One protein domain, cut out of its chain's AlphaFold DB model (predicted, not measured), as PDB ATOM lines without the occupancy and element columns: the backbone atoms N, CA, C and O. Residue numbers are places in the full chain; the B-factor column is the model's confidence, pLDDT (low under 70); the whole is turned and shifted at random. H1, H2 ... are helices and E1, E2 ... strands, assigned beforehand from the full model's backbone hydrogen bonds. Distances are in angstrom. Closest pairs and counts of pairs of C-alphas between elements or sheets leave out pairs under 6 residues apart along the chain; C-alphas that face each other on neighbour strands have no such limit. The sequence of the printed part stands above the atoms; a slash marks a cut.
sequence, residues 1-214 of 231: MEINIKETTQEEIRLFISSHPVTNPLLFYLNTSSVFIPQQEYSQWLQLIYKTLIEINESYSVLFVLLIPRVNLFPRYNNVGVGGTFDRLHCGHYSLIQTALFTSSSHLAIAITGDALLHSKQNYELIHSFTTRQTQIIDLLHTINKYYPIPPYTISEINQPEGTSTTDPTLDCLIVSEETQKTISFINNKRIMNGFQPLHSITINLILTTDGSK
ATOM      1  N   MET A   1     232.802 224.131 223.545       94.19
ATOM      2  CA  MET A   1     232.778 222.652 223.555       94.19
ATOM      3  C   MET A   1     234.072 222.130 224.161       94.19
ATOM      4  O   MET A   1     235.130 222.656 223.840       94.19
ATOM      5  N   GLU A   2     233.997 221.144 225.052       96.81
ATOM      6  CA  GLU A   2     235.183 220.404 225.505       96.81
ATOM      7  C   GLU A   2     235.557 219.378 224.419       96.81
ATOM      8  O   GLU A   2     234.688 218.668 223.917       96.81
ATOM      9  N   ILE A   3     236.829 219.336 224.033       97.62
ATOM     10  CA  ILE A   3     237.411 218.374 223.095       97.62
ATOM     11  C   ILE A   3     238.382 217.514 223.893       97.62
ATOM     12  O   ILE A   3     239.337 218.037 224.465       97.62
ATOM     13  N   ASN A   4     238.165 216.205 223.930       97.06
ATOM     14  CA  ASN A   4     239.148 215.247 224.413       97.06
ATOM     15  C   ASN A   4     239.904 214.684 223.208       97.06
ATOM     16  O   ASN A   4     239.308 214.025 222.359       97.06
ATOM     17  N   ILE A   5     241.214 214.929 223.154       94.50
ATOM     18  CA  ILE A   5     242.087 214.595 222.018       94.50
ATOM     19  C   ILE A   5     241.947 213.137 221.541       94.50
ATOM     20  O   ILE A   5     242.119 212.866 220.356       94.50
ATOM     21  N   LYS A   6     241.653 212.188 222.438       93.00
ATOM     22  CA  LYS A   6     241.571 210.757 222.092       93.00
ATOM     23  C   LYS A   6     240.159 210.256 221.803       93.00
ATOM     24  O   LYS A   6     240.017 209.143 221.308       93.00
ATOM     25  N   GLU A   7     239.139 211.031 222.152       95.38
ATOM     26  CA  GLU A   7     237.748 210.562 222.187       95.38
ATOM     27  C   GLU A   7     236.846 211.369 221.259       95.38
ATOM     28  O   GLU A   7     235.992 210.795 220.591       95.38
ATOM     29  N   THR A   8     237.042 212.687 221.195       96.88
ATOM     30  CA  THR A   8     236.194 213.569 220.398       96.88
ATOM     31  C   THR A   8     236.417 213.338 218.911       96.88
ATOM     32  O   THR A   8     237.541 213.279 218.419       96.88
ATOM     33  N   THR A   9     235.324 213.250 218.173       95.38
ATOM     34  CA  THR A   9     235.292 213.011 216.733       95.38
ATOM     35  C   THR A   9     235.002 214.294 215.954       95.38
ATOM     36  O   THR A   9     234.448 215.267 216.472       95.38
ATOM     37  N   GLN A  10     235.339 214.295 214.660       93.56
ATOM     38  CA  GLN A  10     234.989 215.398 213.760       93.56
ATOM     39  C   GLN A  10     233.465 215.585 213.640       93.56
ATOM     40  O   GLN A  10     232.997 216.720 213.550       93.56
ATOM     41  N   GLU A  11     232.688 214.498 213.674       95.25
ATOM     42  CA  GLU A  11     231.224 214.568 213.609       95.25
ATOM     43  C   GLU A  11     230.625 215.255 214.840       95.25
ATOM     44  O   GLU A  11     229.720 216.073 214.698       95.25
ATOM     45  N   GLU A  12     231.166 215.031 216.038       96.06
ATOM     46  CA  GLU A  12     230.717 215.752 217.238       96.06
ATOM     47  C   GLU A  12     230.989 217.257 217.137       96.06
ATOM     48  O   GLU A  12     230.133 218.063 217.505       96.06
ATOM     49  N   ILE A  13     232.139 217.656 216.579       95.38
ATOM     50  CA  ILE A  13     232.447 219.071 216.313       95.38
ATOM     51  C   ILE A  13     231.459 219.648 215.295       95.38
ATOM     52  O   ILE A  13     230.911 220.733 215.506       95.38
ATOM     53  N   ARG A  14     231.197 218.923 214.203       95.31
ATOM     54  CA  ARG A  14     230.246 219.332 213.160       95.31
ATOM     55  C   ARG A  14     228.835 219.494 213.724       95.31
ATOM     56  O   ARG A  14     228.184 220.503 213.438       95.31
ATOM     57  N   LEU A  15     228.381 218.548 214.542       94.69
ATOM     58  CA  LEU A  15     227.083 218.596 215.214       94.69
ATOM     59  C   LEU A  15     227.013 219.768 216.186       94.69
ATOM     60  O   LEU A  15     226.022 220.496 216.170       94.69
ATOM     61  N   PHE A  16     228.060 220.004 216.982       93.88
ATOM     62  CA  PHE A  16     228.130 221.150 217.887       93.88
ATOM     63  C   PHE A  16     227.984 222.470 217.123       93.88
ATOM     64  O   PHE A  16     227.095 223.256 217.440       93.88
ATOM     65  N   ILE A  17     228.780 222.684 216.072       93.25
ATOM     66  CA  ILE A  17     228.715 223.906 215.256       93.25
ATOM     67  C   ILE A  17     227.334 224.073 214.607       93.25
ATOM     68  O   ILE A  17     226.798 225.176 214.589       93.25
ATOM     69  N   SER A  18     226.744 222.994 214.085       91.31
ATOM     70  CA  SER A  18     225.466 223.057 213.356       91.31
ATOM     71  C   SER A  18     224.247 223.241 214.266       91.31
ATOM     72  O   SER A  18     223.214 223.725 213.814       91.31
ATOM     73  N   SER A  19     224.344 222.840 215.537       89.69
ATOM     74  CA  SER A  19     223.239 222.891 216.510       89.69
ATOM     75  C   SER A  19     223.247 224.134 217.399       89.69
ATOM     76  O   SER A  19     222.304 224.340 218.161       89.69
ATOM     77  N   HIS A  20     224.283 224.970 217.308       85.25
ATOM     78  CA  HIS A  20     224.441 226.158 218.142       85.25
ATOM     79  C   HIS A  20     224.492 227.429 217.288       85.25
ATOM     80  O   HIS A  20     225.023 227.409 216.176       85.25
ATOM     81  N   PRO A  21     223.993 228.568 217.800       81.75
ATOM     82  CA  PRO A  21     224.203 229.854 217.152       81.75
ATOM     83  C   PRO A  21     225.698 230.134 216.985       81.75
ATOM     84  O   PRO A  21     226.449 230.204 217.962       81.75
ATOM     85  N   VAL A  22     226.125 230.320 215.737       84.19
ATOM     86  CA  VAL A  22     227.515 230.642 215.411       84.19
ATOM     87  C   VAL A  22     227.772 232.102 215.783       84.19
ATOM     88  O   VAL A  22     227.436 233.027 215.048       84.19
ATOM     89  N   THR A  23     228.324 232.296 216.978       82.06
ATOM     90  CA  THR A  23     228.647 233.600 217.570       82.06
ATOM     91  C   THR A  23     230.151 233.717 217.810       82.06
ATOM     92  O   THR A  23     230.869 232.717 217.825       82.06
ATOM     93  N   ASN A  24     230.644 234.949 217.950       84.00
ATOM     94  CA  ASN A  24     232.064 235.236 218.151       84.00
ATOM     95  C   ASN A  24     232.324 235.699 219.605       84.00
ATOM     96  O   ASN A  24     231.666 236.651 220.034       84.00
ATOM     97  N   PRO A  25     233.282 235.090 220.340       91.62
ATOM     98  CA  PRO A  25     234.135 233.973 219.914       91.62
ATOM     99  C   PRO A  25     233.467 232.605 220.057       91.62
ATOM    100  O   PRO A  25     232.743 232.349 221.019       91.62
ATOM    101  N   LEU A  26     233.795 231.692 219.138       94.69
ATOM    102  CA  LEU A  26     233.440 230.282 219.271       94.69
ATOM    103  C   LEU A  26     234.506 229.565 220.114       94.69
ATOM    104  O   LEU A  26     235.670 229.483 219.720       94.69
ATOM    105  N   LEU A  27     234.112 229.073 221.290       95.88
ATOM    106  CA  LEU A  27     235.039 228.553 222.300       95.88
ATOM    107  C   LEU A  27     235.148 227.025 222.275       95.88
ATOM    108  O   LEU A  27     234.149 226.308 222.428       95.88
ATOM    109  N   PHE A  28     236.383 226.536 222.206       97.50
ATOM    110  CA  PHE A  28     236.736 225.133 222.394       97.50
ATOM    111  C   PHE A  28     237.805 224.993 223.474       97.50
ATOM    112  O   PHE A  28     238.670 225.852 223.618       97.50
ATOM    113  N   TYR A  29     237.761 223.894 224.217       98.00
ATOM    114  CA  TYR A  29     238.725 223.583 225.267       98.00
ATOM    115  C   TYR A  29     239.369 222.239 224.953       98.00
ATOM    116  O   TYR A  29     238.666 221.239 224.829       98.00
ATOM    117  N   LEU A  30     240.688 222.214 224.781       98.00
ATOM    118  CA  LEU A  30     241.425 221.022 224.379       98.00
ATOM    119  C   LEU A  30     241.975 220.295 225.610       98.00
ATOM    120  O   LEU A  30     242.822 220.830 226.332       98.00
ATOM    121  N   ASN A  31     241.494 219.075 225.832       96.94
ATOM    122  CA  ASN A  31     241.814 218.214 226.964       96.94
ATOM    123  C   ASN A  31     242.618 217.000 226.523       96.94
ATOM    124  O   ASN A  31     242.407 216.432 225.452       96.94
ATOM    125  N   THR A  32     243.494 216.555 227.411       96.12
ATOM    126  CA  THR A  32     244.275 215.334 227.245       96.12
ATOM    127  C   THR A  32     244.617 214.755 228.611       96.12
ATOM    128  O   THR A  32     244.647 215.476 229.605       96.12
ATOM    129  N   SER A  33     244.894 213.453 228.658       94.88
ATOM    130  CA  SER A  33     245.491 212.800 229.829       94.88
ATOM    131  C   SER A  33     247.011 212.996 229.918       94.88
ATOM    132  O   SER A  33     247.617 212.635 230.923       94.88
ATOM    133  N   SER A  34     247.635 213.560 228.878       95.00
ATOM    134  CA  SER A  34     249.046 213.955 228.878       95.00
ATOM    135  C   SER A  34     249.281 215.214 229.723       95.00
ATOM    136  O   SER A  34     248.398 216.051 229.884       95.00
ATOM    137  N   VAL A  35     250.508 215.391 230.216       96.56
ATOM    138  CA  VAL A  35     250.912 216.594 230.967       96.56
ATOM    139  C   VAL A  35     251.153 217.816 230.067       96.56
ATOM    140  O   VAL A  35     251.247 218.938 230.562       96.56
ATOM    141  N   PHE A  36     251.253 217.612 228.751       96.56
ATOM    142  CA  PHE A  36     251.358 218.662 227.736       96.56
ATOM    143  C   PHE A  36     250.671 218.238 226.432       96.56
ATOM    144  O   PHE A  36     250.450 217.046 226.197       96.56
ATOM    145  N   ILE A  37     250.397 219.209 225.557       98.00
ATOM    146  CA  ILE A  37     249.921 218.981 224.184       98.00
ATOM    147  C   ILE A  37     251.049 219.342 223.200       98.00
ATOM    148  O   ILE A  37     251.535 220.473 223.222       98.00
ATOM    149  N   PRO A  38     251.505 218.429 222.328       96.69
ATOM    150  CA  PRO A  38     252.430 218.767 221.252       96.69
ATOM    151  C   PRO A  38     251.892 219.892 220.355       96.69
ATOM    152  O   PRO A  38     250.726 219.883 219.963       96.69
ATOM    153  N   GLN A  39     252.756 220.826 219.953       94.69
ATOM    154  CA  GLN A  39     252.391 221.944 219.062       94.69
ATOM    155  C   GLN A  39     251.707 221.494 217.763       94.69
ATOM    156  O   GLN A  39     250.755 222.119 217.291       94.69
ATOM    157  N   GLN A  40     252.184 220.386 217.192       92.88
ATOM    158  CA  GLN A  40     251.616 219.812 215.976       92.88
ATOM    159  C   GLN A  40     250.183 219.314 216.200       92.88
ATOM    160  O   GLN A  40     249.322 219.556 215.361       92.88
ATOM    161  N   GLU A  41     249.916 218.680 217.341       95.75
ATOM    162  CA  GLU A  41     248.591 218.165 217.687       95.75
ATOM    163  C   GLU A  41     247.602 219.311 217.935       95.75
ATOM    164  O   GLU A  41     246.503 219.313 217.382       95.75
ATOM    165  N   TYR A  42     248.017 220.352 218.664       97.19
ATOM    166  CA  TYR A  42     247.223 221.577 218.813       97.19
ATOM    167  C   TYR A  42     246.869 222.200 217.452       97.19
ATOM    168  O   TYR A  42     245.710 222.526 217.187       97.19
ATOM    169  N   SER A  43     247.859 222.314 216.562       94.38
ATOM    170  CA  SER A  43     247.670 222.880 215.222       94.38
ATOM    171  C   SER A  43     246.710 222.041 214.371       94.38
ATOM    172  O   SER A  43     245.881 222.605 213.659       94.38
ATOM    173  N   GLN A  44     246.772 220.709 214.474       94.81
ATOM    174  CA  GLN A  44     245.852 219.794 213.789       94.81
ATOM    175  C   GLN A  44     244.407 219.974 214.260       94.81
ATOM    176  O   GLN A  44     243.506 220.041 213.427       94.81
ATOM    177  N   TRP A  45     244.178 220.117 215.568       97.00
ATOM    178  CA  TRP A  45     242.840 220.369 216.109       97.00
ATOM    179  C   TRP A  45     242.273 221.711 215.667       97.00
ATOM    180  O   TRP A  45     241.124 221.785 215.231       97.00
ATOM    181  N   LEU A  46     243.078 222.770 215.719       96.50
ATOM    182  CA  LEU A  46     242.638 224.085 215.267       96.50
ATOM    183  C   LEU A  46     242.330 224.090 213.762       96.50
ATOM    184  O   LEU A  46     241.319 224.651 213.335       96.50
ATOM    185  N   GLN A  47     243.158 223.410 212.961       94.19
ATOM    186  CA  GLN A  47     242.922 223.224 211.530       94.19
ATOM    187  C   GLN A  47     241.642 222.423 211.266       94.19
ATOM    188  O   GLN A  47     240.866 222.804 210.391       94.19
ATOM    189  N   LEU A  48     241.389 221.354 212.029       95.38
ATOM    190  CA  LEU A  48     240.177 220.543 211.919       95.38
ATOM    191  C   LEU A  48     238.921 221.377 212.190       95.38
ATOM    192  O   LEU A  48     238.003 221.361 211.375       95.38
ATOM    193  N   ILE A  49     238.904 222.151 213.280       96.44
ATOM    194  CA  ILE A  49     237.763 223.009 213.640       96.44
ATOM    195  C   ILE A  49     237.473 224.014 212.524       96.44
ATOM    196  O   ILE A  49     236.330 224.135 212.079       96.44
ATOM    197  N   TYR A  50     238.500 224.710 212.031       95.69
ATOM    198  CA  TYR A  50     238.320 225.669 210.942       95.69
ATOM    199  C   TYR A  50     237.890 225.011 209.634       95.69
ATOM    200  O   TYR A  50     237.033 225.555 208.941       95.69
ATOM    201  N   LYS A  51     238.432 223.834 209.306       94.06
ATOM    202  CA  LYS A  51     238.000 223.064 208.138       94.06
ATOM    203  C   LYS A  51     236.520 222.703 208.248       94.06
ATOM    204  O   LYS A  51     235.771 222.953 207.313       94.06
ATOM    205  N   THR A  52     236.079 222.200 209.401       94.94
ATOM    206  CA  THR A  52     234.664 221.884 209.642       94.94
ATOM    207  C   THR A  52     233.773 223.125 209.539       94.94
ATOM    208  O   THR A  52     232.723 223.060 208.907       94.94
ATOM    209  N   LEU A  53     234.193 224.270 210.088       94.50
ATOM    210  CA  LEU A  53     233.467 225.540 209.944       94.50
ATOM    211  C   LEU A  53     233.296 225.941 208.475       94.50
ATOM    212  O   LEU A  53     232.185 226.257 208.055       94.50
ATOM    213  N   ILE A  54     234.377 225.895 207.696       92.50
ATOM    214  CA  ILE A  54     234.390 226.279 206.278       92.50
ATOM    215  C   ILE A  54     233.552 225.314 205.428       92.50
ATOM    216  O   ILE A  54     232.848 225.759 204.524       92.50
ATOM    217  N   GLU A  55     233.582 224.013 205.728       92.69
ATOM    218  CA  GLU A  55     232.733 223.006 205.074       92.69
ATOM    219  C   GLU A  55     231.238 223.223 205.346       92.69
ATOM    220  O   GLU A  55     230.410 222.859 204.513       92.69
ATOM    221  N   ILE A  56     230.877 223.775 206.510       92.69
ATOM    222  CA  ILE A  56     229.489 224.120 206.848       92.69
ATOM    223  C   ILE A  56     229.077 225.406 206.129       92.69
ATOM    224  O   ILE A  56     228.008 225.465 205.522       92.69
ATOM    225  N   ASN A  57     229.905 226.446 206.214       90.50
ATOM    226  CA  ASN A  57     229.683 227.713 205.535       90.50
ATOM    227  C   ASN A  57     231.018 228.435 205.333       90.50
ATOM    228  O   ASN A  57     231.700 228.792 206.293       90.50
ATOM    229  N   GLU A  58     231.362 228.730 204.081       88.12
ATOM    230  CA  GLU A  58     232.640 229.355 203.745       88.12
ATOM    231  C   GLU A  58     232.841 230.729 204.419       88.12
ATOM    232  O   GLU A  58     233.971 231.119 204.725       88.12
ATOM    233  N   SER A  59     231.758 231.455 204.723       89.06
ATOM    234  CA  SER A  59     231.823 232.729 205.457       89.06
ATOM    235  C   SER A  59     232.342 232.582 206.893       89.06
ATOM    236  O   SER A  59     232.844 233.549 207.461       89.06
ATOM    237  N   TYR A  60     232.326 231.379 207.478       92.62
ATOM    238  CA  TYR A  60     232.884 231.131 208.813       92.62
ATOM    239  C   TYR A  60     234.417 231.142 208.848       92.62
ATOM    240  O   TYR A  60     235.014 231.124 209.920       92.62
ATOM    241  N   SER A  61     235.074 231.262 207.698       90.25
ATOM    242  CA  SER A  61     236.516 231.524 207.596       90.25
ATOM    243  C   SER A  61     236.982 232.797 208.321       90.25
ATOM    244  O   SER A  61     238.139 232.865 208.741       90.25
ATOM    245  N   VAL A  62     236.111 233.795 208.498       92.94
ATOM    246  CA  VAL A  62     236.412 235.023 209.263       92.94
ATOM    247  C   VAL A  62     235.929 234.967 210.715       92.94
ATOM    248  O   VAL A  62     236.216 235.881 211.491       92.94
ATOM    249  N   LEU A  63     235.241 233.890 211.109       94.19
ATOM    250  CA  LEU A  63     234.811 233.682 212.487       94.19
ATOM    251  C   LEU A  63     236.032 233.439 213.376       94.19
ATOM    252  O   LEU A  63     236.877 232.584 213.096       94.19
ATOM    253  N   PHE A  64     236.120 234.176 214.478       95.88
ATOM    254  CA  PHE A  64     237.157 233.914 215.458       95.88
ATOM    255  C   PHE A  64     236.782 232.702 216.326       95.88
ATOM    256  O   PHE A  64     235.720 232.652 216.952       95.88
ATOM    257  N   VAL A  65     237.685 231.721 216.334       96.38
ATOM    258  CA  VAL A  65     237.641 230.519 217.163       96.38
ATOM    259  C   VAL A  65     238.770 230.624 218.166       96.38
ATOM    260  O   VAL A  65     239.912 230.846 217.764       96.38
ATOM    261  N   LEU A  66     238.464 230.410 219.442       97.69
ATOM    262  CA  LEU A  66     239.468 230.308 220.492       97.69
ATOM    263  C   LEU A  66     239.544 228.861 220.983       97.69
ATOM    264  O   LEU A  66     238.600 228.364 221.603       97.69
ATOM    265  N   LEU A  67     240.662 228.191 220.693       98.19
ATOM    266  CA  LEU A  67     240.960 226.837 221.164       98.19
ATOM    267  C   LEU A  67     241.890 226.923 222.373       98.19
ATOM    268  O   LEU A  67     243.077 227.191 222.236       98.19
ATOM    269  N   ILE A  68     241.353 226.706 223.568       98.31
ATOM    270  CA  ILE A  68     242.087 226.869 224.825       98.31
ATOM    271  C   ILE A  68     242.671 225.516 225.247       98.31
ATOM    272  O   ILE A  68     241.903 224.623 225.614       98.31
ATOM    273  N   PRO A  69     244.001 225.329 225.242       97.75
ATOM    274  CA  PRO A  69     244.604 224.107 225.749       97.75
ATOM    275  C   PRO A  69     244.553 224.092 227.286       97.75
ATOM    276  O   PRO A  69     244.937 225.056 227.951       97.75
ATOM    277  N   ARG A  70     244.053 222.996 227.871       96.62
ATOM    278  CA  ARG A  70     243.926 222.833 229.337       96.62
ATOM    279  C   ARG A  70     245.241 222.470 230.024       96.62
ATOM    280  O   ARG A  70     245.372 222.642 231.231       96.62
ATOM    281  N   VAL A  71     246.213 222.009 229.248       96.75
ATOM    282  CA  VAL A  71     247.608 221.824 229.652       96.75
ATOM    283  C   VAL A  71     248.506 222.616 228.707       96.75
ATOM    284  O   VAL A  71     248.092 222.979 227.609       96.75
ATOM    285  N   ASN A  72     249.737 222.897 229.122       96.25
ATOM    286  CA  ASN A  72     250.666 223.675 228.305       96.25
ATOM    287  C   ASN A  72     250.958 222.995 226.959       96.25
ATOM    288  O   ASN A  72     251.055 221.768 226.879       96.25
ATOM    289  N   LEU A  73     251.168 223.804 225.916       96.69
ATOM    290  CA  LEU A  73     251.742 223.300 224.672       96.69
ATOM    291  C   LEU A  73     253.221 222.945 224.872       96.69
ATOM    292  O   LEU A  73     253.865 223.478 225.776       96.69
ATOM    293  N   PHE A  74     253.774 222.069 224.036       95.81
ATOM    294  CA  PHE A  74     255.204 221.751 224.035       95.81
ATOM    295  C   PHE A  74     255.762 221.607 222.606       95.81
ATOM    296  O   PHE A  74     255.145 220.913 221.789       95.81
ATOM    297  N   PRO A  75     256.928 222.209 222.288       96.31
ATOM    298  CA  PRO A  75     257.764 223.050 223.157       96.31
ATOM    299  C   PRO A  75     257.156 224.437 223.446       96.31
ATOM    300  O   PRO A  75     256.272 224.900 222.718       96.31
ATOM    301  N   ARG A  76     257.655 225.092 224.505       95.56
ATOM    302  CA  ARG A  76     257.421 226.516 224.822       95.56
ATOM    303  C   ARG A  76     258.731 227.283 224.790       95.56
ATOM    304  O   ARG A  76     259.785 226.706 225.045       95.56
ATOM    305  N   TYR A  77     258.632 228.580 224.529       98.00
ATOM    306  CA  TYR A  77     259.776 229.485 224.452       98.00
ATOM    307  C   TYR A  77     259.465 230.789 225.182       98.00
ATOM    308  O   TYR A  77     258.303 231.195 225.231       98.00
ATOM    309  N   ASN A  78     260.487 231.459 225.721       97.56
ATOM    310  CA  ASN A  78     260.275 232.673 226.508       97.56
ATOM    311  C   ASN A  78     259.785 233.804 225.612       97.56
ATOM    312  O   ASN A  78     258.714 234.353 225.869       97.56
ATOM    313  N   ASN A  79     260.514 234.086 224.534       98.19
ATOM    314  CA  ASN A  79     260.191 235.162 223.605       98.19
ATOM    315  C   ASN A  79     259.816 234.587 222.238       98.19
ATOM    316  O   ASN A  79     260.660 234.063 221.505       98.19
ATOM    317  N   VAL A  80     258.533 234.692 221.894       98.50
ATOM    318  CA  VAL A  80     257.981 234.162 220.642       98.50
ATOM    319  C   VAL A  80     257.585 235.307 219.729       98.50
ATOM    320  O   VAL A  80     256.844 236.203 220.125       98.50
ATOM    321  N   GLY A  81     258.064 235.254 218.492       97.81
ATOM    322  CA  GLY A  81     257.733 236.195 217.436       97.81
ATOM    323  C   GLY A  81     256.662 235.647 216.508       97.81
ATOM    324  O   GLY A  81     256.644 234.459 216.178       97.81
ATOM    325  N   VAL A  82     255.810 236.534 216.018       97.56
ATOM    326  CA  VAL A  82     254.883 236.257 214.925       97.56
ATOM    327  C   VAL A  82     254.762 237.489 214.040       97.56
ATOM    328  O   VAL A  82     254.634 238.608 214.530       97.56
ATOM    329  N   GLY A  83     254.827 237.293 212.725       95.44
ATOM    330  CA  GLY A  83     254.798 238.378 211.750       95.44
ATOM    331  C   GLY A  83     253.706 238.183 210.711       95.44
ATOM    332  O   GLY A  83     253.453 237.066 210.265       95.44
ATOM    333  N   GLY A  84     253.074 239.273 210.292       94.00
ATOM    334  CA  GLY A  84     252.037 239.219 209.274       94.00
ATOM    335  C   GLY A  84     251.565 240.594 208.836       94.00
ATOM    336  O   GLY A  84     251.826 241.614 209.470       94.00
ATOM    337  N   THR A  85     250.842 240.633 207.721       93.81
ATOM    338  CA  THR A  85     250.127 241.857 207.351       93.81
ATOM    339  C   THR A  85     248.901 242.051 208.226       93.81
ATOM    340  O   THR A  85     248.603 243.189 208.571       93.81
ATOM    341  N   PHE A  86     248.227 240.960 208.611       95.00
ATOM    342  CA  PHE A  86     247.022 240.989 209.444       95.00
ATOM    343  C   PHE A  86     245.921 241.904 208.887       95.00
ATOM    344  O   PHE A  86     245.156 242.512 209.625       95.00
ATOM    345  N   ASP A  87     245.841 242.008 207.559       93.38
ATOM    346  CA  ASP A  87     244.731 242.674 206.881       93.38
ATOM    347  C   ASP A  87     243.523 241.740 206.877       93.38
ATOM    348  O   ASP A  87     243.665 240.600 206.438       93.38
ATOM    349  N   ARG A  88     242.361 242.212 207.344       91.75
ATOM    350  CA  ARG A  88     241.111 241.430 207.433       91.75
ATOM    351  C   ARG A  88     241.342 240.071 208.100       91.75
ATOM    352  O   ARG A  88     241.575 239.055 207.442       91.75
ATOM    353  N   LEU A  89     241.328 240.075 209.432       94.88
ATOM    354  CA  LEU A  89     241.578 238.875 210.225       94.88
ATOM    355  C   LEU A  89     240.681 237.706 209.796       94.88
ATOM    356  O   LEU A  89     239.495 237.862 209.516       94.88
ATOM    357  N   HIS A  90     241.292 236.530 209.726       94.06
ATOM    358  CA  HIS A  90     240.669 235.302 209.258       94.06
ATOM    359  C   HIS A  90     241.341 234.091 209.903       94.06
ATOM    360  O   HIS A  90     242.364 234.240 210.573       94.06
ATOM    361  N   CYS A  91     240.812 232.893 209.654       95.00
ATOM    362  CA  CYS A  91     241.258 231.626 210.236       95.00
ATOM    363  C   CYS A  91     242.786 231.455 210.256       95.00
ATOM    364  O   CYS A  91     243.354 231.221 211.313       95.00
ATOM    365  N   GLY A  92     243.473 231.677 209.130       94.44
ATOM    366  CA  GLY A  92     244.942 231.652 209.074       94.44
ATOM    367  C   GLY A  92     245.638 232.604 210.062       94.44
ATOM    368  O   GLY A  92     246.555 232.185 210.765       94.44
ATOM    369  N   HIS A  93     245.187 233.860 210.171       96.25
ATOM    370  CA  HIS A  93     245.732 234.808 211.151       96.25
ATOM    371  C   HIS A  93     245.430 234.381 212.589       96.25
ATOM    372  O   HIS A  93     246.320 234.422 213.436       96.25
ATOM    373  N   TYR A  94     244.197 233.948 212.860       97.19
ATOM    374  CA  TYR A  94     243.796 233.487 214.187       97.19
ATOM    375  C   TYR A  94     244.609 232.273 214.631       97.19
ATOM    376  O   TYR A  94     245.038 232.230 215.782       97.19
ATOM    377  N   SER A  95     244.873 231.321 213.734       96.62
ATOM    378  CA  SER A  95     245.739 230.176 214.014       96.62
ATOM    379  C   SER A  95     247.170 230.602 214.306       96.62
ATOM    380  O   SER A  95     247.746 230.165 215.296       96.62
ATOM    381  N   LEU A  96     247.728 231.508 213.499       96.75
ATOM    382  CA  LEU A  96     249.098 231.989 213.674       96.75
ATOM    383  C   LEU A  96     249.293 232.686 215.029       96.75
ATOM    384  O   LEU A  96     250.246 232.394 215.752       96.75
ATOM    385  N   ILE A  97     248.363 233.571 215.393       97.94
ATOM    386  CA  ILE A  97     248.412 234.342 216.642       97.94
ATOM    387  C   ILE A  97     248.179 233.437 217.853       97.94
ATOM    388  O   ILE A  97     248.918 233.542 218.828       97.94
ATOM    389  N   GLN A  98     247.199 232.529 217.799       97.75
ATOM    390  CA  GLN A  98     246.939 231.604 218.905       97.75
ATOM    391  C   GLN A  98     248.116 230.663 219.150       97.75
ATOM    392  O   GLN A  98     248.524 230.496 220.297       97.75
ATOM    393  N   THR A  99     248.705 230.094 218.092       97.56
ATOM    394  CA  THR A  99     249.902 229.259 218.236       97.56
ATOM    395  C   THR A  99     251.033 230.058 218.883       97.56
ATOM    396  O   THR A  99     251.633 229.579 219.840       97.56
ATOM    397  N   ALA A 100     251.287 231.300 218.460       98.00
ATOM    398  CA  ALA A 100     252.312 232.144 219.082       98.00
ATOM    399  C   ALA A 100     252.035 232.440 220.560       98.00
ATOM    400  O   ALA A 100     252.928 232.304 221.399       98.00
ATOM    401  N   LEU A 101     250.787 232.770 220.886       98.12
ATOM    402  CA  LEU A 101     250.338 233.073 222.240       98.12
ATOM    403  C   LEU A 101     250.530 231.888 223.187       98.12
ATOM    404  O   LEU A 101     251.152 232.047 224.233       98.12
ATOM    405  N   PHE A 102     250.054 230.697 222.818       97.94
ATOM    406  CA  PHE A 102     250.152 229.513 223.682       97.94
ATOM    407  C   PHE A 102     251.563 228.907 223.728       97.94
ATOM    408  O   PHE A 102     251.900 228.181 224.666       97.94
ATOM    409  N   THR A 103     252.412 229.225 222.747       97.56
ATOM    410  CA  THR A 103     253.835 228.858 222.758       97.56
ATOM    411  C   THR A 103     254.649 229.744 223.701       97.56
ATOM    412  O   THR A 103     255.590 229.261 224.336       97.56
ATOM    413  N   SER A 104     254.306 231.029 223.794       97.81
ATOM    414  CA  SER A 104     255.057 232.016 224.573       97.81
ATOM    415  C   SER A 104     254.900 231.793 226.076       97.81
ATOM    416  O   SER A 104     253.786 231.618 226.572       97.81
ATOM    417  N   SER A 105     256.008 231.789 226.817       96.19
ATOM    418  CA  SER A 105     256.023 231.737 228.286       96.19
ATOM    419  C   SER A 105     256.349 233.063 228.960       96.19
ATOM    420  O   SER A 105     256.088 233.185 230.156       96.19
ATOM    421  N   SER A 106     256.896 234.049 228.246       97.19
ATOM    422  CA  SER A 106     257.301 235.328 228.850       97.19
ATOM    423  C   SER A 106     256.888 236.541 228.031       97.19
ATOM    424  O   SER A 106     256.366 237.491 228.607       97.19
ATOM    425  N   HIS A 107     257.095 236.520 226.715       98.38
ATOM    426  CA  HIS A 107     256.788 237.649 225.843       98.38
ATOM    427  C   HIS A 107     256.328 237.208 224.455       98.38
ATOM    428  O   HIS A 107     256.883 236.277 223.856       98.38
ATOM    429  N   LEU A 108     255.322 237.895 223.924       98.50
ATOM    430  CA  LEU A 108     254.822 237.727 222.563       98.50
ATOM    431  C   LEU A 108     255.136 238.977 221.727       98.50
ATOM    432  O   LEU A 108     254.570 240.049 221.935       98.50
ATOM    433  N   ALA A 109     256.017 238.841 220.739       98.06
ATOM    434  CA  ALA A 109     256.340 239.905 219.795       98.06
ATOM    435  C   ALA A 109     255.506 239.757 218.514       98.06
ATOM    436  O   ALA A 109     255.674 238.800 217.758       98.06
ATOM    437  N   ILE A 110     254.619 240.716 218.246       98.19
ATOM    438  CA  ILE A 110     253.767 240.736 217.053       98.19
ATOM    439  C   ILE A 110     254.264 241.818 216.097       98.19
ATOM    440  O   ILE A 110     254.217 243.012 216.392       98.19
ATOM    441  N   ALA A 111     254.712 241.400 214.922       97.12
ATOM    442  CA  ALA A 111     255.189 242.286 213.875       97.12
ATOM    443  C   ALA A 111     254.121 242.473 212.792       97.12
ATOM    444  O   ALA A 111     253.728 241.524 212.112       97.12
ATOM    445  N   ILE A 112     253.676 243.711 212.607       96.81
ATOM    446  CA  ILE A 112     252.681 244.084 211.605       96.81
ATOM    447  C   ILE A 112     253.396 244.762 210.436       96.81
ATOM    448  O   ILE A 112     254.142 245.718 210.635       96.81
ATOM    449  N   THR A 113     253.176 244.296 209.204       94.31
ATOM    450  CA  THR A 113     253.830 244.916 208.036       94.31
ATOM    451  C   THR A 113     253.395 246.369 207.849       94.31
ATOM    452  O   THR A 113     252.191 246.639 207.789       94.31
ATOM    453  N   GLY A 114     254.363 247.270 207.725       91.62
ATOM    454  CA  GLY A 114     254.191 248.667 207.343       91.62
ATOM    455  C   GLY A 114     254.092 248.858 205.834       91.62
ATOM    456  O   GLY A 114     254.275 247.907 205.061       91.62
ATOM    457  N   ASP A 115     253.805 250.088 205.417       85.25
ATOM    458  CA  ASP A 115     253.434 250.429 204.035       85.25
ATOM    459  C   ASP A 115     254.505 250.044 203.004       85.25
ATOM    460  O   ASP A 115     254.177 249.567 201.913       85.25
ATOM    461  N   ALA A 116     255.787 250.125 203.376       83.50
ATOM    462  CA  ALA A 116     256.913 249.764 202.509       83.50
ATOM    463  C   ALA A 116     256.839 248.316 201.982       83.50
ATOM    464  O   ALA A 116     257.325 248.023 200.890       83.50
ATOM    465  N   LEU A 117     256.205 247.410 202.732       82.56
ATOM    466  CA  LEU A 117     256.049 245.997 202.371       82.56
ATOM    467  C   LEU A 117     254.693 245.677 201.724       82.56
ATOM    468  O   LEU A 117     254.442 244.520 201.371       82.56
ATOM    469  N   LEU A 118     253.798 246.661 201.592       84.25
ATOM    470  CA  LEU A 118     252.443 246.450 201.077       84.25
ATOM    471  C   LEU A 118     252.348 246.620 199.564       84.25
ATOM    472  O   LEU A 118     251.533 245.940 198.948       84.25
ATOM    473  N   HIS A 119     253.185 247.458 198.949       78.81
ATOM    474  CA  HIS A 119     253.083 247.789 197.520       78.81
ATOM    475  C   HIS A 119     253.222 246.589 196.570       78.81
ATOM    476  O   HIS A 119     252.710 246.629 195.455       78.81
ATOM    477  N   SER A 120     253.877 245.503 196.994       79.00
ATOM    478  CA  SER A 120     253.975 244.270 196.201       79.00
ATOM    479  C   SER A 120     252.748 243.354 196.328       79.00
ATOM    480  O   SER A 120     252.682 242.317 195.664       79.00
ATOM    481  N   LYS A 121     251.776 243.692 197.186       80.06
ATOM    482  CA  LYS A 121     250.590 242.868 197.439       80.06
ATOM    483  C   LYS A 121     249.459 243.200 196.472       80.06
ATOM    484  O   LYS A 121     249.227 244.340 196.093       80.06
ATOM    485  N   GLN A 122     248.699 242.168 196.119       80.50
ATOM    486  CA  GLN A 122     247.519 242.304 195.273       80.50
ATOM    487  C   GLN A 122     246.455 243.193 195.935       80.50
ATOM    488  O   GLN A 122     246.073 242.946 197.088       80.50
ATOM    489  N   ASN A 123     245.941 244.163 195.171       80.50
ATOM    490  CA  ASN A 123     244.994 245.186 195.621       80.50
ATOM    491  C   ASN A 123     245.501 245.924 196.877       80.50
ATOM    492  O   ASN A 123     244.783 246.000 197.878       80.50
ATOM    493  N   TYR A 124     246.767 246.363 196.871       83.62
ATOM    494  CA  TYR A 124     247.384 247.024 198.027       83.62
ATOM    495  C   TYR A 124     246.613 248.278 198.458       83.62
ATOM    496  O   TYR A 124     246.553 248.574 199.646       83.62
ATOM    497  N   GLU A 125     245.962 248.960 197.514       84.56
ATOM    498  CA  GLU A 125     245.139 250.146 197.744       84.56
ATOM    499  C   GLU A 125     243.917 249.874 198.635       84.56
ATOM    500  O   GLU A 125     243.349 250.799 199.205       84.56
ATOM    501  N   LEU A 126     243.516 248.605 198.764       87.38
ATOM    502  CA  LEU A 126     242.402 248.161 199.605       87.38
ATOM    503  C   LEU A 126     242.856 247.610 200.965       87.38
ATOM    504  O   LEU A 126     242.016 247.178 201.764       87.38
ATOM    505  N   ILE A 127     244.164 247.557 201.228       89.56
ATOM    506  CA  ILE A 127     244.694 247.112 202.520       89.56
ATOM    507  C   ILE A 127     244.400 248.185 203.569       89.56
ATOM    508  O   ILE A 127     244.606 249.374 203.335       89.56
ATOM    509  N   HIS A 128     243.916 247.767 204.738       91.94
ATOM    510  CA  HIS A 128     243.679 248.695 205.840       91.94
ATOM    511  C   HIS A 128     244.978 249.361 206.316       91.94
ATOM    512  O   HIS A 128     246.053 248.755 206.290       91.94
ATOM    513  N   SER A 129     244.870 250.591 206.824       94.25
ATOM    514  CA  SER A 129     246.007 251.303 207.414       94.25
ATOM    515  C   SER A 129     246.666 250.488 208.533       94.25
ATOM    516  O   SER A 129     246.039 249.615 209.148       94.25
ATOM    517  N   PHE A 130     247.936 250.783 208.821       95.19
ATOM    518  CA  PHE A 130     248.643 250.179 209.951       95.19
ATOM    519  C   PHE A 130     247.841 250.287 211.256       95.19
ATOM    520  O   PHE A 130     247.613 249.273 211.910       95.19
ATOM    521  N   THR A 131     247.331 251.477 211.582       96.25
ATOM    522  CA  THR A 131     246.553 251.729 212.805       96.25
ATOM    523  C   THR A 131     245.304 250.856 212.897       96.25
ATOM    524  O   THR A 131     245.021 250.295 213.956       96.25
ATOM    525  N   THR A 132     244.569 250.682 211.795       96.62
ATOM    526  CA  THR A 132     243.384 249.813 211.776       96.62
ATOM    527  C   THR A 132     243.769 248.359 212.035       96.62
ATOM    528  O   THR A 132     243.159 247.706 212.879       96.62
ATOM    529  N   ARG A 133     244.812 247.850 211.368       97.69
ATOM    530  CA  ARG A 133     245.281 246.462 211.545       97.69
ATOM    531  C   ARG A 133     245.839 246.224 212.947       97.69
ATOM    532  O   ARG A 133     245.562 245.195 213.555       97.69
ATOM    533  N   GLN A 134     246.563 247.196 213.498       98.00
ATOM    534  CA  GLN A 134     247.031 247.175 214.882       98.00
ATOM    535  C   GLN A 134     245.863 247.112 215.870       98.00
ATOM    536  O   GLN A 134     245.880 246.276 216.770       98.00
ATOM    537  N   THR A 135     244.835 247.940 215.678       98.19
ATOM    538  CA  THR A 135     243.637 247.948 216.533       98.19
ATOM    539  C   THR A 135     242.925 246.595 216.494       98.19
ATOM    540  O   THR A 135     242.615 246.043 217.542       98.19
ATOM    541  N   GLN A 136     242.781 245.991 215.309       97.25
ATOM    542  CA  GLN A 136     242.195 244.651 215.159       97.25
ATOM    543  C   GLN A 136     242.953 243.575 215.956       97.25
ATOM    544  O   GLN A 136     242.330 242.698 216.555       97.25
ATOM    545  N   ILE A 137     244.288 243.636 215.988       98.38
ATOM    546  CA  ILE A 137     245.109 242.720 216.794       98.38
ATOM    547  C   ILE A 137     244.921 242.980 218.291       98.38
ATOM    548  O   ILE A 137     244.769 242.028 219.053       98.38
ATOM    549  N   ILE A 138     244.903 244.244 218.718       98.44
ATOM    550  CA  ILE A 138     244.682 244.610 220.124       98.44
ATOM    551  C   ILE A 138     243.312 244.107 220.600       98.44
ATOM    552  O   ILE A 138     243.227 243.466 221.645       98.44
ATOM    553  N   ASP A 139     242.256 244.316 219.812       97.81
ATOM    554  CA  ASP A 139     240.901 243.856 220.132       97.81
ATOM    555  C   ASP A 139     240.805 242.329 220.202       97.81
ATOM    556  O   ASP A 139     240.136 241.777 221.085       97.81
ATOM    557  N   LEU A 140     241.514 241.626 219.312       98.00
ATOM    558  CA  LEU A 140     241.635 240.171 219.356       98.00
ATOM    559  C   LEU A 140     242.303 239.710 220.658       98.00
ATOM    560  O   LEU A 140     241.760 238.850 221.352       98.00
ATOM    561  N   LEU A 141     243.448 240.292 221.023       98.12
ATOM    562  CA  LEU A 141     244.167 239.946 222.252       98.12
ATOM    563  C   LEU A 141     243.346 240.272 223.503       98.12
ATOM    564  O   LEU A 141     243.274 239.451 224.416       98.12
ATOM    565  N   HIS A 142     242.659 241.417 223.533       97.75
ATOM    566  CA  HIS A 142     241.713 241.757 224.597       97.75
ATOM    567  C   HIS A 142     240.574 240.746 224.695       97.75
ATOM    568  O   HIS A 142     240.167 240.388 225.799       97.75
ATOM    569  N   THR A 143     240.058 240.271 223.561       96.94
ATOM    570  CA  THR A 143     239.020 239.237 223.535       96.94
ATOM    571  C   THR A 143     239.547 237.927 224.104       96.94
ATOM    572  O   THR A 143     238.889 237.357 224.968       96.94
ATOM    573  N   ILE A 144     240.743 237.483 223.705       97.44
ATOM    574  CA  ILE A 144     241.376 236.270 224.250       97.44
ATOM    575  C   ILE A 144     241.591 236.401 225.761       97.44
ATOM    576  O   ILE A 144     241.237 235.487 226.504       97.44
ATOM    577  N   ASN A 145     242.072 237.558 226.224       97.12
ATOM    578  CA  ASN A 145     242.375 237.808 227.634       97.12
ATOM    579  C   ASN A 145     241.149 237.723 228.564       97.12
ATOM    580  O   ASN A 145     241.304 237.521 229.765       97.12
ATOM    581  N   LYS A 146     239.923 237.833 228.029       97.19
ATOM    582  CA  LYS A 146     238.686 237.589 228.798       97.19
ATOM    583  C   LYS A 146     238.498 236.116 229.172       97.19
ATOM    584  O   LYS A 146     237.788 235.831 230.131       97.19
ATOM    585  N   TYR A 147     239.096 235.197 228.414       96.81
ATOM    586  CA  TYR A 147     238.911 233.749 228.563       96.81
ATOM    587  C   TYR A 147     240.184 233.021 228.998       96.81
ATOM    588  O   TYR A 147     240.095 231.977 229.643       96.81
ATOM    589  N   TYR A 148     241.359 233.544 228.648       95.44
ATOM    590  CA  TYR A 148     242.647 232.948 228.984       95.44
ATOM    591  C   TYR A 148     243.709 234.034 229.204       95.44
ATOM    592  O   TYR A 148     243.848 234.901 228.341       95.44
ATOM    593  N   PRO A 149     244.476 233.997 230.310       94.75
ATOM    594  CA  PRO A 149     245.501 235.001 230.579       94.75
ATOM    595  C   PRO A 149     246.584 234.968 229.499       94.75
ATOM    596  O   PRO A 149     247.201 233.931 229.251       94.75
ATOM    597  N   ILE A 150     246.823 236.109 228.861       95.56
ATOM    598  CA  ILE A 150     247.822 236.223 227.794       95.56
ATOM    599  C   ILE A 150     249.169 236.699 228.361       95.56
ATOM    600  O   ILE A 150     249.184 237.463 229.331       95.56
ATOM    601  N   PRO A 151     250.311 236.275 227.789       95.00
ATOM    602  CA  PRO A 151     251.608 236.817 228.175       95.00
ATOM    603  C   PRO A 151     251.710 238.312 227.811       95.00
ATOM    604  O   PRO A 151     250.982 238.786 226.930       95.00
ATOM    605  N   PRO A 152     252.636 239.057 228.442       97.88
ATOM    606  CA  PRO A 152     253.062 240.363 227.951       97.88
ATOM    607  C   PRO A 152     253.348 240.333 226.448       97.88
ATOM    608  O   PRO A 152     253.863 239.343 225.921       97.88
ATOM    609  N   TYR A 153     253.003 241.411 225.748       98.31
ATOM    610  CA  TYR A 153     253.184 241.480 224.307       98.31
ATOM    611  C   TYR A 153     253.605 242.869 223.837       98.31
ATOM    612  O   TYR A 153     253.326 243.884 224.475       98.31
ATOM    613  N   THR A 154     254.266 242.910 222.684       97.94
ATOM    614  CA  THR A 154     254.582 244.140 221.947       97.94
ATOM    615  C   THR A 154     254.065 244.030 220.529       97.94
ATOM    616  O   THR A 154     254.192 242.976 219.907       97.94
ATOM    617  N   ILE A 155     253.550 245.135 219.998       97.69
ATOM    618  CA  ILE A 155     253.184 245.247 218.588       97.69
ATOM    619  C   ILE A 155     254.102 246.276 217.938       97.69
ATOM    620  O   ILE A 155     254.169 247.414 218.400       97.69
ATOM    621  N   SER A 156     254.792 245.885 216.872       95.44
ATOM    622  CA  SER A 156     255.710 246.756 216.134       95.44
ATOM    623  C   SER A 156     255.385 246.784 214.647       95.44
ATOM    624  O   SER A 156     255.051 245.752 214.060       95.44
ATOM    625  N   GLU A 157     255.557 247.944 214.023       95.69
ATOM    626  CA  GLU A 157     255.566 248.063 212.567       95.69
ATOM    627  C   GLU A 157     256.889 247.548 211.989       95.69
ATOM    628  O   GLU A 157     257.963 247.883 212.491       95.69
ATOM    629  N   ILE A 158     256.823 246.744 210.925       93.50
ATOM    630  CA  ILE A 158     258.009 246.276 210.197       93.50
ATOM    631  C   ILE A 158     258.000 246.749 208.748       93.50
ATOM    632  O   ILE A 158     257.040 246.544 208.011       93.50
ATOM    633  N   ASN A 159     259.118 247.332 208.325       88.94
ATOM    634  CA  ASN A 159     259.317 247.839 206.965       88.94
ATOM    635  C   ASN A 159     260.319 247.002 206.154       88.94
ATOM    636  O   ASN A 159     260.650 247.354 205.028       88.94
ATOM    637  N   GLN A 160     260.799 245.895 206.728       86.94
ATOM    638  CA  GLN A 160     261.665 244.906 206.084       86.94
ATOM    639  C   GLN A 160     261.113 243.495 206.345       86.94
ATOM    640  O   GLN A 160     260.570 243.278 207.434       86.94
ATOM    641  N   PRO A 161     261.225 242.541 205.400       83.50
ATOM    642  CA  PRO A 161     260.633 241.205 205.537       83.50
ATOM    643  C   PRO A 161     261.065 240.447 206.796       83.50
ATOM    644  O   PRO A 161     260.263 239.730 207.388       83.50
ATOM    645  N   GLU A 162     262.317 240.606 207.217       84.69
ATOM    646  CA  GLU A 162     262.854 239.993 208.431       84.69
ATOM    647  C   GLU A 162     262.415 240.689 209.729       84.69
ATOM    648  O   GLU A 162     262.543 240.099 210.804       84.69
ATOM    649  N   GLY A 163     261.913 241.925 209.676       87.62
ATOM    650  CA  GLY A 163     261.628 242.718 210.873       87.62
ATOM    651  C   GLY A 163     262.818 242.753 211.844       87.62
ATOM    652  O   GLY A 163     263.966 242.915 211.433       87.62
ATOM    653  N   THR A 164     262.550 242.547 213.133       88.75
ATOM    654  CA  THR A 164     263.580 242.462 214.185       88.75
ATOM    655  C   THR A 164     264.177 241.061 214.350       88.75
ATOM    656  O   THR A 164     265.097 240.879 215.139       88.75
ATOM    657  N   SER A 165     263.717 240.053 213.598       92.38
ATOM    658  CA  SER A 165     264.119 238.651 213.820       92.38
ATOM    659  C   SER A 165     265.619 238.392 213.638       92.38
ATOM    660  O   SER A 165     266.152 237.431 214.186       92.38
ATOM    661  N   THR A 166     266.323 239.251 212.897       92.81
ATOM    662  CA  THR A 166     267.772 239.141 212.664       92.81
ATOM    663  C   THR A 166     268.612 239.983 213.623       92.81
ATOM    664  O   THR A 166     269.828 239.800 213.676       92.81
ATOM    665  N   THR A 167     267.981 240.887 214.374       92.69
ATOM    666  CA  THR A 167     268.646 241.883 215.226       92.69
ATOM    667  C   THR A 167     268.286 241.766 216.704       92.69
ATOM    668  O   THR A 167     269.035 242.272 217.530       92.69
ATOM    669  N   ASP A 168     267.183 241.096 217.047       94.62
ATOM    670  CA  ASP A 168     266.763 240.839 218.424       94.62
ATOM    671  C   ASP A 168     267.440 239.565 218.971       94.62
ATOM    672  O   ASP A 168     267.083 238.452 218.559       94.62
ATOM    673  N   PRO A 169     268.411 239.689 219.898       94.81
ATOM    674  CA  PRO A 169     269.094 238.538 220.479       94.81
ATOM    675  C   PRO A 169     268.218 237.757 221.465       94.81
ATOM    676  O   PRO A 169     268.557 236.622 221.789       94.81
ATOM    677  N   THR A 170     267.126 238.349 221.958       95.69
ATOM    678  CA  THR A 170     266.248 237.739 222.964       95.69
ATOM    679  C   THR A 170     265.192 236.832 222.350       95.69
ATOM    680  O   THR A 170     264.629 236.000 223.054       95.69
ATOM    681  N   LEU A 171     264.921 236.981 221.051       97.19
ATOM    682  CA  LEU A 171     263.941 236.176 220.336       97.19
ATOM    683  C   LEU A 171     264.394 234.709 220.267       97.19
ATOM    684  O   LEU A 171     265.479 234.425 219.755       97.19
ATOM    685  N   ASP A 172     263.539 233.794 220.734       97.56
ATOM    686  CA  ASP A 172     263.838 232.358 220.835       97.56
ATOM    687  C   ASP A 172     263.192 231.545 219.708       97.56
ATOM    688  O   ASP A 172     263.752 230.558 219.215       97.56
ATOM    689  N   CYS A 173     261.972 231.932 219.325       98.06
ATOM    690  CA  CYS A 173     261.159 231.192 218.373       98.06
ATOM    691  C   CYS A 173     260.349 232.118 217.466       98.06
ATOM    692  O   CYS A 173     259.833 233.141 217.912       98.06
ATOM    693  N   LEU A 174     260.202 231.730 216.198       97.75
ATOM    694  CA  LEU A 174     259.311 232.376 215.240       97.75
ATOM    695  C   LEU A 174     258.189 231.419 214.822       97.75
ATOM    696  O   LEU A 174     258.451 230.307 214.357       97.75
ATOM    697  N   ILE A 175     256.941 231.863 214.950       97.69
ATOM    698  CA  ILE A 175     255.797 231.158 214.371       97.69
ATOM    699  C   ILE A 175     255.599 231.648 212.944       97.69
ATOM    700  O   ILE A 175     255.463 232.849 212.697       97.69
ATOM    701  N   VAL A 176     255.570 230.710 212.007       96.06
ATOM    702  CA  VAL A 176     255.428 230.976 210.572       96.06
ATOM    703  C   VAL A 176     254.330 230.109 209.977       96.06
ATOM    704  O   VAL A 176     253.987 229.060 210.510       96.06
ATOM    705  N   SER A 177     253.769 230.542 208.856       93.69
ATOM    706  CA  SER A 177     252.944 229.679 208.007       93.69
ATOM    707  C   SER A 177     253.820 228.918 207.013       93.69
ATOM    708  O   SER A 177     254.961 229.313 206.759       93.69
ATOM    709  N   GLU A 178     253.282 227.885 206.364       92.44
ATOM    710  CA  GLU A 178     253.950 227.219 205.228       92.44
ATOM    711  C   GLU A 178     254.417 228.215 204.144       92.44
ATOM    712  O   GLU A 178     255.459 228.022 203.522       92.44
ATOM    713  N   GLU A 179     253.713 229.339 203.955       86.38
ATOM    714  CA  GLU A 179     254.100 230.381 202.987       86.38
ATOM    715  C   GLU A 179     255.408 231.084 203.352       86.38
ATOM    716  O   GLU A 179     256.174 231.507 202.480       86.38
ATOM    717  N   THR A 180     255.637 231.249 204.651       89.94
ATOM    718  CA  THR A 180     256.752 232.019 205.201       89.94
ATOM    719  C   THR A 180     257.843 231.124 205.773       89.94
ATOM    720  O   THR A 180     258.928 231.614 206.049       89.94
ATOM    721  N   GLN A 181     257.647 229.806 205.833       92.69
ATOM    722  CA  GLN A 181     258.634 228.852 206.346       92.69
ATOM    723  C   GLN A 181     260.011 228.981 205.682       92.69
ATOM    724  O   GLN A 181     261.042 228.902 206.349       92.69
ATOM    725  N   LYS A 182     260.054 229.236 204.371       90.62
ATOM    726  CA  LYS A 182     261.316 229.396 203.631       90.62
ATOM    727  C   LYS A 182     262.172 230.578 204.105       90.62
ATOM    728  O   LYS A 182     263.364 230.611 203.810       90.62
ATOM    729  N   THR A 183     261.595 231.555 204.813       90.19
ATOM    730  CA  THR A 183     262.348 232.709 205.327       90.19
ATOM    731  C   THR A 183     263.203 232.344 206.540       90.19
ATOM    732  O   THR A 183     264.201 233.021 206.786       90.19
ATOM    733  N   ILE A 184     262.891 231.250 207.247       95.06
ATOM    734  CA  ILE A 184     263.599 230.824 208.464       95.06
ATOM    735  C   ILE A 184     265.087 230.597 208.204       95.06
ATOM    736  O   ILE A 184     265.920 231.117 208.941       95.06
ATOM    737  N   SER A 185     265.443 229.882 207.133       94.81
ATOM    738  CA  SER A 185     266.850 229.611 206.809       94.81
ATOM    739  C   SER A 185     267.631 230.900 206.546       94.81
ATOM    740  O   SER A 185     268.758 231.053 207.010       94.81
ATOM    741  N   PHE A 186     267.020 231.860 205.845       94.38
ATOM    742  CA  PHE A 186     267.623 233.169 205.598       94.38
ATOM    743  C   PHE A 186     267.814 233.965 206.897       94.38
ATOM    744  O   PHE A 186     268.897 234.506 207.129       94.38
ATOM    745  N   ILE A 187     266.792 233.999 207.757       95.94
ATOM    746  CA  ILE A 187     266.843 234.674 209.059       95.94
ATOM    747  C   ILE A 187     267.944 234.063 209.929       95.94
ATOM    748  O   ILE A 187     268.786 234.793 210.446       95.94
ATOM    749  N   ASN A 188     267.995 232.735 210.040       97.31
ATOM    750  CA  ASN A 188     268.985 232.045 210.866       97.31
ATOM    751  C   ASN A 188     270.414 232.242 210.355       97.31
ATOM    752  O   ASN A 188     271.304 232.491 211.163       97.31
ATOM    753  N   ASN A 189     270.635 232.251 209.039       96.81
ATOM    754  CA  ASN A 189     271.946 232.591 208.481       96.81
ATOM    755  C   ASN A 189     272.371 234.019 208.857       96.81
ATOM    756  O   ASN A 189     273.503 234.227 209.291       96.81
ATOM    757  N   LYS A 190     271.465 235.004 208.756       96.12
ATOM    758  CA  LYS A 190     271.738 236.383 209.203       96.12
ATOM    759  C   LYS A 190     272.006 236.474 210.705       96.12
ATOM    760  O   LYS A 190     272.928 237.176 211.104       96.12
ATOM    761  N   ARG A 191     271.252 235.749 211.531       97.25
ATOM    762  CA  ARG A 191     271.468 235.695 212.986       97.25
ATOM    763  C   ARG A 191     272.846 235.147 213.334       97.25
ATOM    764  O   ARG A 191     273.543 235.770 214.124       97.25
ATOM    765  N   ILE A 192     273.266 234.060 212.686       97.31
ATOM    766  CA  ILE A 192     274.600 233.473 212.877       97.31
ATOM    767  C   ILE A 192     275.691 234.476 212.484       97.31
ATOM    768  O   ILE A 192     276.644 234.659 213.239       97.31
ATOM    769  N   MET A 193     275.535 235.183 211.357       96.25
ATOM    770  CA  MET A 193     276.473 236.246 210.955       96.25
ATOM    771  C   MET A 193     276.526 237.406 211.961       96.25
ATOM    772  O   MET A 193     277.587 237.993 212.156       96.25
ATOM    773  N   ASN A 194     275.410 237.703 212.630       95.19
ATOM    774  CA  ASN A 194     275.322 238.715 213.685       95.19
ATOM    775  C   ASN A 194     275.757 238.196 215.074       95.19
ATOM    776  O   ASN A 194     275.686 238.943 216.047       95.19
ATOM    777  N   GLY A 195     276.203 236.939 215.191       96.44
ATOM    778  CA  GLY A 195     276.644 236.339 216.457       96.44
ATOM    779  C   GLY A 195     275.513 235.860 217.376       96.44
ATOM    780  O   GLY A 195     275.745 235.633 218.563       96.44
ATOM    781  N   PHE A 196     274.293 235.697 216.859       96.62
ATOM    782  CA  PHE A 196     273.127 235.224 217.610       96.62
ATOM    783  C   PHE A 196     272.836 233.743 217.364       96.62
ATOM    784  O   PHE A 196     273.157 233.185 216.312       96.62
ATOM    785  N   GLN A 197     272.160 233.111 218.326       95.94
ATOM    786  CA  GLN A 197     271.671 231.740 218.174       95.94
ATOM    787  C   GLN A 197     270.571 231.670 217.102       95.94
ATOM    788  O   GLN A 197     269.751 232.595 217.014       95.94
ATOM    789  N   PRO A 198     270.518 230.596 216.295       97.44
ATOM    790  CA  PRO A 198     269.420 230.386 215.361       97.44
ATOM    791  C   PRO A 198     268.088 230.275 216.117       97.44
ATOM    792  O   PRO A 198     268.021 229.713 217.207       97.44
ATOM    793  N   LEU A 199     267.023 230.810 215.524       97.62
ATOM    794  CA  LEU A 199     265.663 230.681 216.034       97.62
ATOM    795  C   LEU A 199     265.164 229.254 215.848       97.62
ATOM    796  O   LEU A 199     265.344 228.654 214.780       97.62
ATOM    797  N   HIS A 200     264.420 228.778 216.841       97.69
ATOM    798  CA  HIS A 200     263.464 227.708 216.612       97.69
ATOM    799  C   HIS A 200     262.306 228.228 215.755       97.69
ATOM    800  O   HIS A 200     261.936 229.401 215.820       97.69
ATOM    801  N   SER A 201     261.678 227.355 214.976       96.69
ATOM    802  CA  SER A 201     260.493 227.721 214.201       96.69
ATOM    803  C   SER A 201     259.391 226.697 214.375       96.69
ATOM    804  O   SER A 201     259.650 225.496 214.283       96.69
ATOM    805  N   ILE A 202     258.164 227.172 214.562       97.12
ATOM    806  CA  ILE A 202     256.961 226.344 214.469       97.12
ATOM    807  C   ILE A 202     256.210 226.792 213.221       97.12
ATOM    808  O   ILE A 202     255.807 227.951 213.112       97.12
ATOM    809  N   THR A 203     256.041 225.866 212.281       96.19
ATOM    810  CA  THR A 203     255.275 226.101 211.057       96.19
ATOM    811  C   THR A 203     253.842 225.635 211.261       96.19
ATOM    812  O   THR A 203     253.621 224.483 211.630       96.19
ATOM    813  N   ILE A 204     252.874 226.508 210.993       94.50
ATOM    814  CA  ILE A 204     251.461 226.139 210.914       94.50
ATOM    815  C   ILE A 204     251.053 225.874 209.463       94.50
ATOM    816  O   ILE A 204     251.494 226.567 208.540       94.50
ATOM    817  N   ASN A 205     250.170 224.896 209.283       92.00
ATOM    818  CA  ASN A 205     249.616 224.552 207.979       92.00
ATOM    819  C   ASN A 205     248.661 225.637 207.478       92.00
ATOM    820  O   ASN A 205     247.985 226.310 208.266       92.00
ATOM    821  N   LEU A 206     248.542 225.765 206.157       89.94
ATOM    822  CA  LEU A 206     247.508 226.603 205.565       89.94
ATOM    823  C   LEU A 206     246.117 225.999 205.760       89.94
ATOM    824  O   LEU A 206     245.891 224.793 205.631       89.94
ATOM    825  N   ILE A 207     245.157 226.876 206.046       89.31
ATOM    826  CA  ILE A 207     243.740 226.526 206.050       89.31
ATOM    827  C   ILE A 207     243.206 226.788 204.643       89.31
ATOM    828  O   ILE A 207     243.291 227.907 204.126       89.31
ATOM    829  N   LEU A 208     242.694 225.727 204.025       88.69
ATOM    830  CA  LEU A 208     242.187 225.743 202.661       88.69
ATOM    831  C   LEU A 208     240.667 225.916 202.649       88.69
ATOM    832  O   LEU A 208     239.971 225.504 203.581       88.69
ATOM    833  N   THR A 209     240.161 226.522 201.585       84.25
ATOM    834  CA  THR A 209     238.740 226.540 201.226       84.25
ATOM    835  C   THR A 209     238.308 225.185 200.664       84.25
ATOM    836  O   THR A 209     239.127 224.301 200.400       84.25
ATOM    837  N   THR A 210     237.000 225.004 200.473       84.12
ATOM    838  CA  THR A 210     236.414 223.759 199.946       84.12
ATOM    839  C   THR A 210     236.883 223.416 198.529       84.12
ATOM    840  O   THR A 210     236.920 222.243 198.173       84.12
ATOM    841  N   ASP A 211     237.295 224.412 197.740       85.12
ATOM    842  CA  ASP A 211     237.885 224.244 196.404       85.12
ATOM    843  C   ASP A 211     239.400 223.941 196.427       85.12
ATOM    844  O   ASP A 211     240.031 223.832 195.376       85.12
ATOM    845  N   GLY A 212     239.997 223.809 197.615       83.12
ATOM    846  CA  GLY A 212     241.424 223.545 197.801       83.12
ATOM    847  C   GLY A 212     242.323 224.772 197.639       83.12
ATOM    848  O   GLY A 212     243.540 224.653 197.800       83.12
ATOM    849  N   SER A 213     241.767 225.953 197.351       83.62
ATOM    850  CA  SER A 213     242.539 227.193 197.363       83.62
ATOM    851  C   SER A 213     242.835 227.647 198.798       83.62
ATOM    852  O   SER A 213     242.237 227.192 199.772       83.62
ATOM    853  N   LYS A 214     243.842 228.505 198.976       84.31
ATOM    854  CA  LYS A 214     244.181 229.018 200.310       84.31
ATOM    855  C   LYS A 214     243.228 230.134 200.714       84.31
ATOM    856  O   LYS A 214     242.938 231.035 199.918       84.31
TER     857      LYS A 214
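AT A GLANCE: This is residues 1 to 214 of the 231 residues of the protein "CTP_transf_like domain-containing protein" of Entamoeba histolytica (UniProt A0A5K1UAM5). Helix H4 lies in the middle, between a strongly twisted sheet of five strands and a smaller sheet of three, whose edge strand E3 is next to H4. H5 packs on the same face of the large sheet as H4 and H6 is on its opposite face, while H2 packs on the small sheet and on H4; H1 and H6 lie at opposite ends of the long axis. The printed part has 214 residues with six named helices and eight named strands, in the order E1 H1 E2 H2 H3 E3 E4 H4 E5 H5 E6 E7 H6 E8, and its class is mixed, helices and strands. Both sheets are parallel throughout, in the orders E6 E5 E4 E7 E8 and E1 E2 E3. The whole is compact, with a radius of gyration of the C-alphas of 17.3 A and a rounded outline spanning 52 by 44 by 32 A.

HOW THE PARTS SIT: The large sheet runs E6, residues 153 to 158, E5, residues 104 to 113, E4, residues 77 to 84, E7, residues 173 to 177, and E8, residues 200 to 204. Within hydrogen-bond range are N 110 and O 154 of E5 and E6 at 2.8 A, N 109 and O 80 of E5 and E4 at 2.8 A, N 81 and O 173 of E4 and E7 at 2.8 A, and N 204 and O 176 of E8 and E7 at 2.8 A. E5 bends by 75 degrees at residue 107. H4, residues 91 to 103, lies over E4 and E7 at a height over the sheet of 7.8 A; its closest C-alphas to E7 are Ala 100 and Ile 175, 5.9 A. H5, residues 130 to 145, is on the same face, over E6 and E5, at 10.1 A. H6, residues 183 to 193, is on the opposite face, over E8, at 10.7 A. H2, residues 39 to 56, is the hub, touching three helices. It touches H4 at a shallow tilt of 24 degrees, opposite ways, closest at C-alphas Tyr 50 and Cys 91, 6.7 A. It touches H1, residues 10 to 19, with residues 48 to 56 alone, at a steep tilt of 47 degrees, the same way, closest at C-alphas Arg 14 and Thr 52, 6.2 A. It also touches H3, residues 58 to 62, closest at C-alphas Ile 54 and Tyr 60, 5.7 A. The small sheet is E1, residues 2 to 4, E2, residues 26 to 31, and E3, residues 65 to 69, with N 31 and O 3 at 2.8 A and N 68 and O 28 at 2.8 A. H2 on one face of it makes two layers, a sheet and a helix over it, at a height of 9.1 A; H1 only grazes this sheet. Five strand-helix-strand units, parallel neighbour strands joined through helices, have right-handed crossovers: E1 H1 E2, E2 H2 H3 E3, E4 H4 E5, E5 H5 E6 and E7 H6 E8. Every O i to N i+4 pair is within hydrogen-bond range in H1, H2, H4, H5 and H6; in H3 0 of 1 is, beside 2 of 2 O i to N i+3 pairs.

IN THESE COORDINATES: E1 begins at C-alpha 2 (235.183, 220.404, 225.505). H2 is 26.0 A long, H5 22.5 A, E5 21.0 A, E4 19.6 A, H4 18.0 A and E2 16.6 A. H4 begins at C-alpha 91 (241.258, 231.626, 210.236), and E8 ends at C-alpha 204 (251.461, 226.139, 210.914).

THE WHOLE: The two C-alphas farthest apart, those of Ser 19 and Met 193, are 55.2 A apart. The printed part has no cut. The links E5 to H5, 16 residues, and E6 to E7, 14 residues, are long. Mean pLDDT of the printed part is 93.9, and no printed residue is under 70.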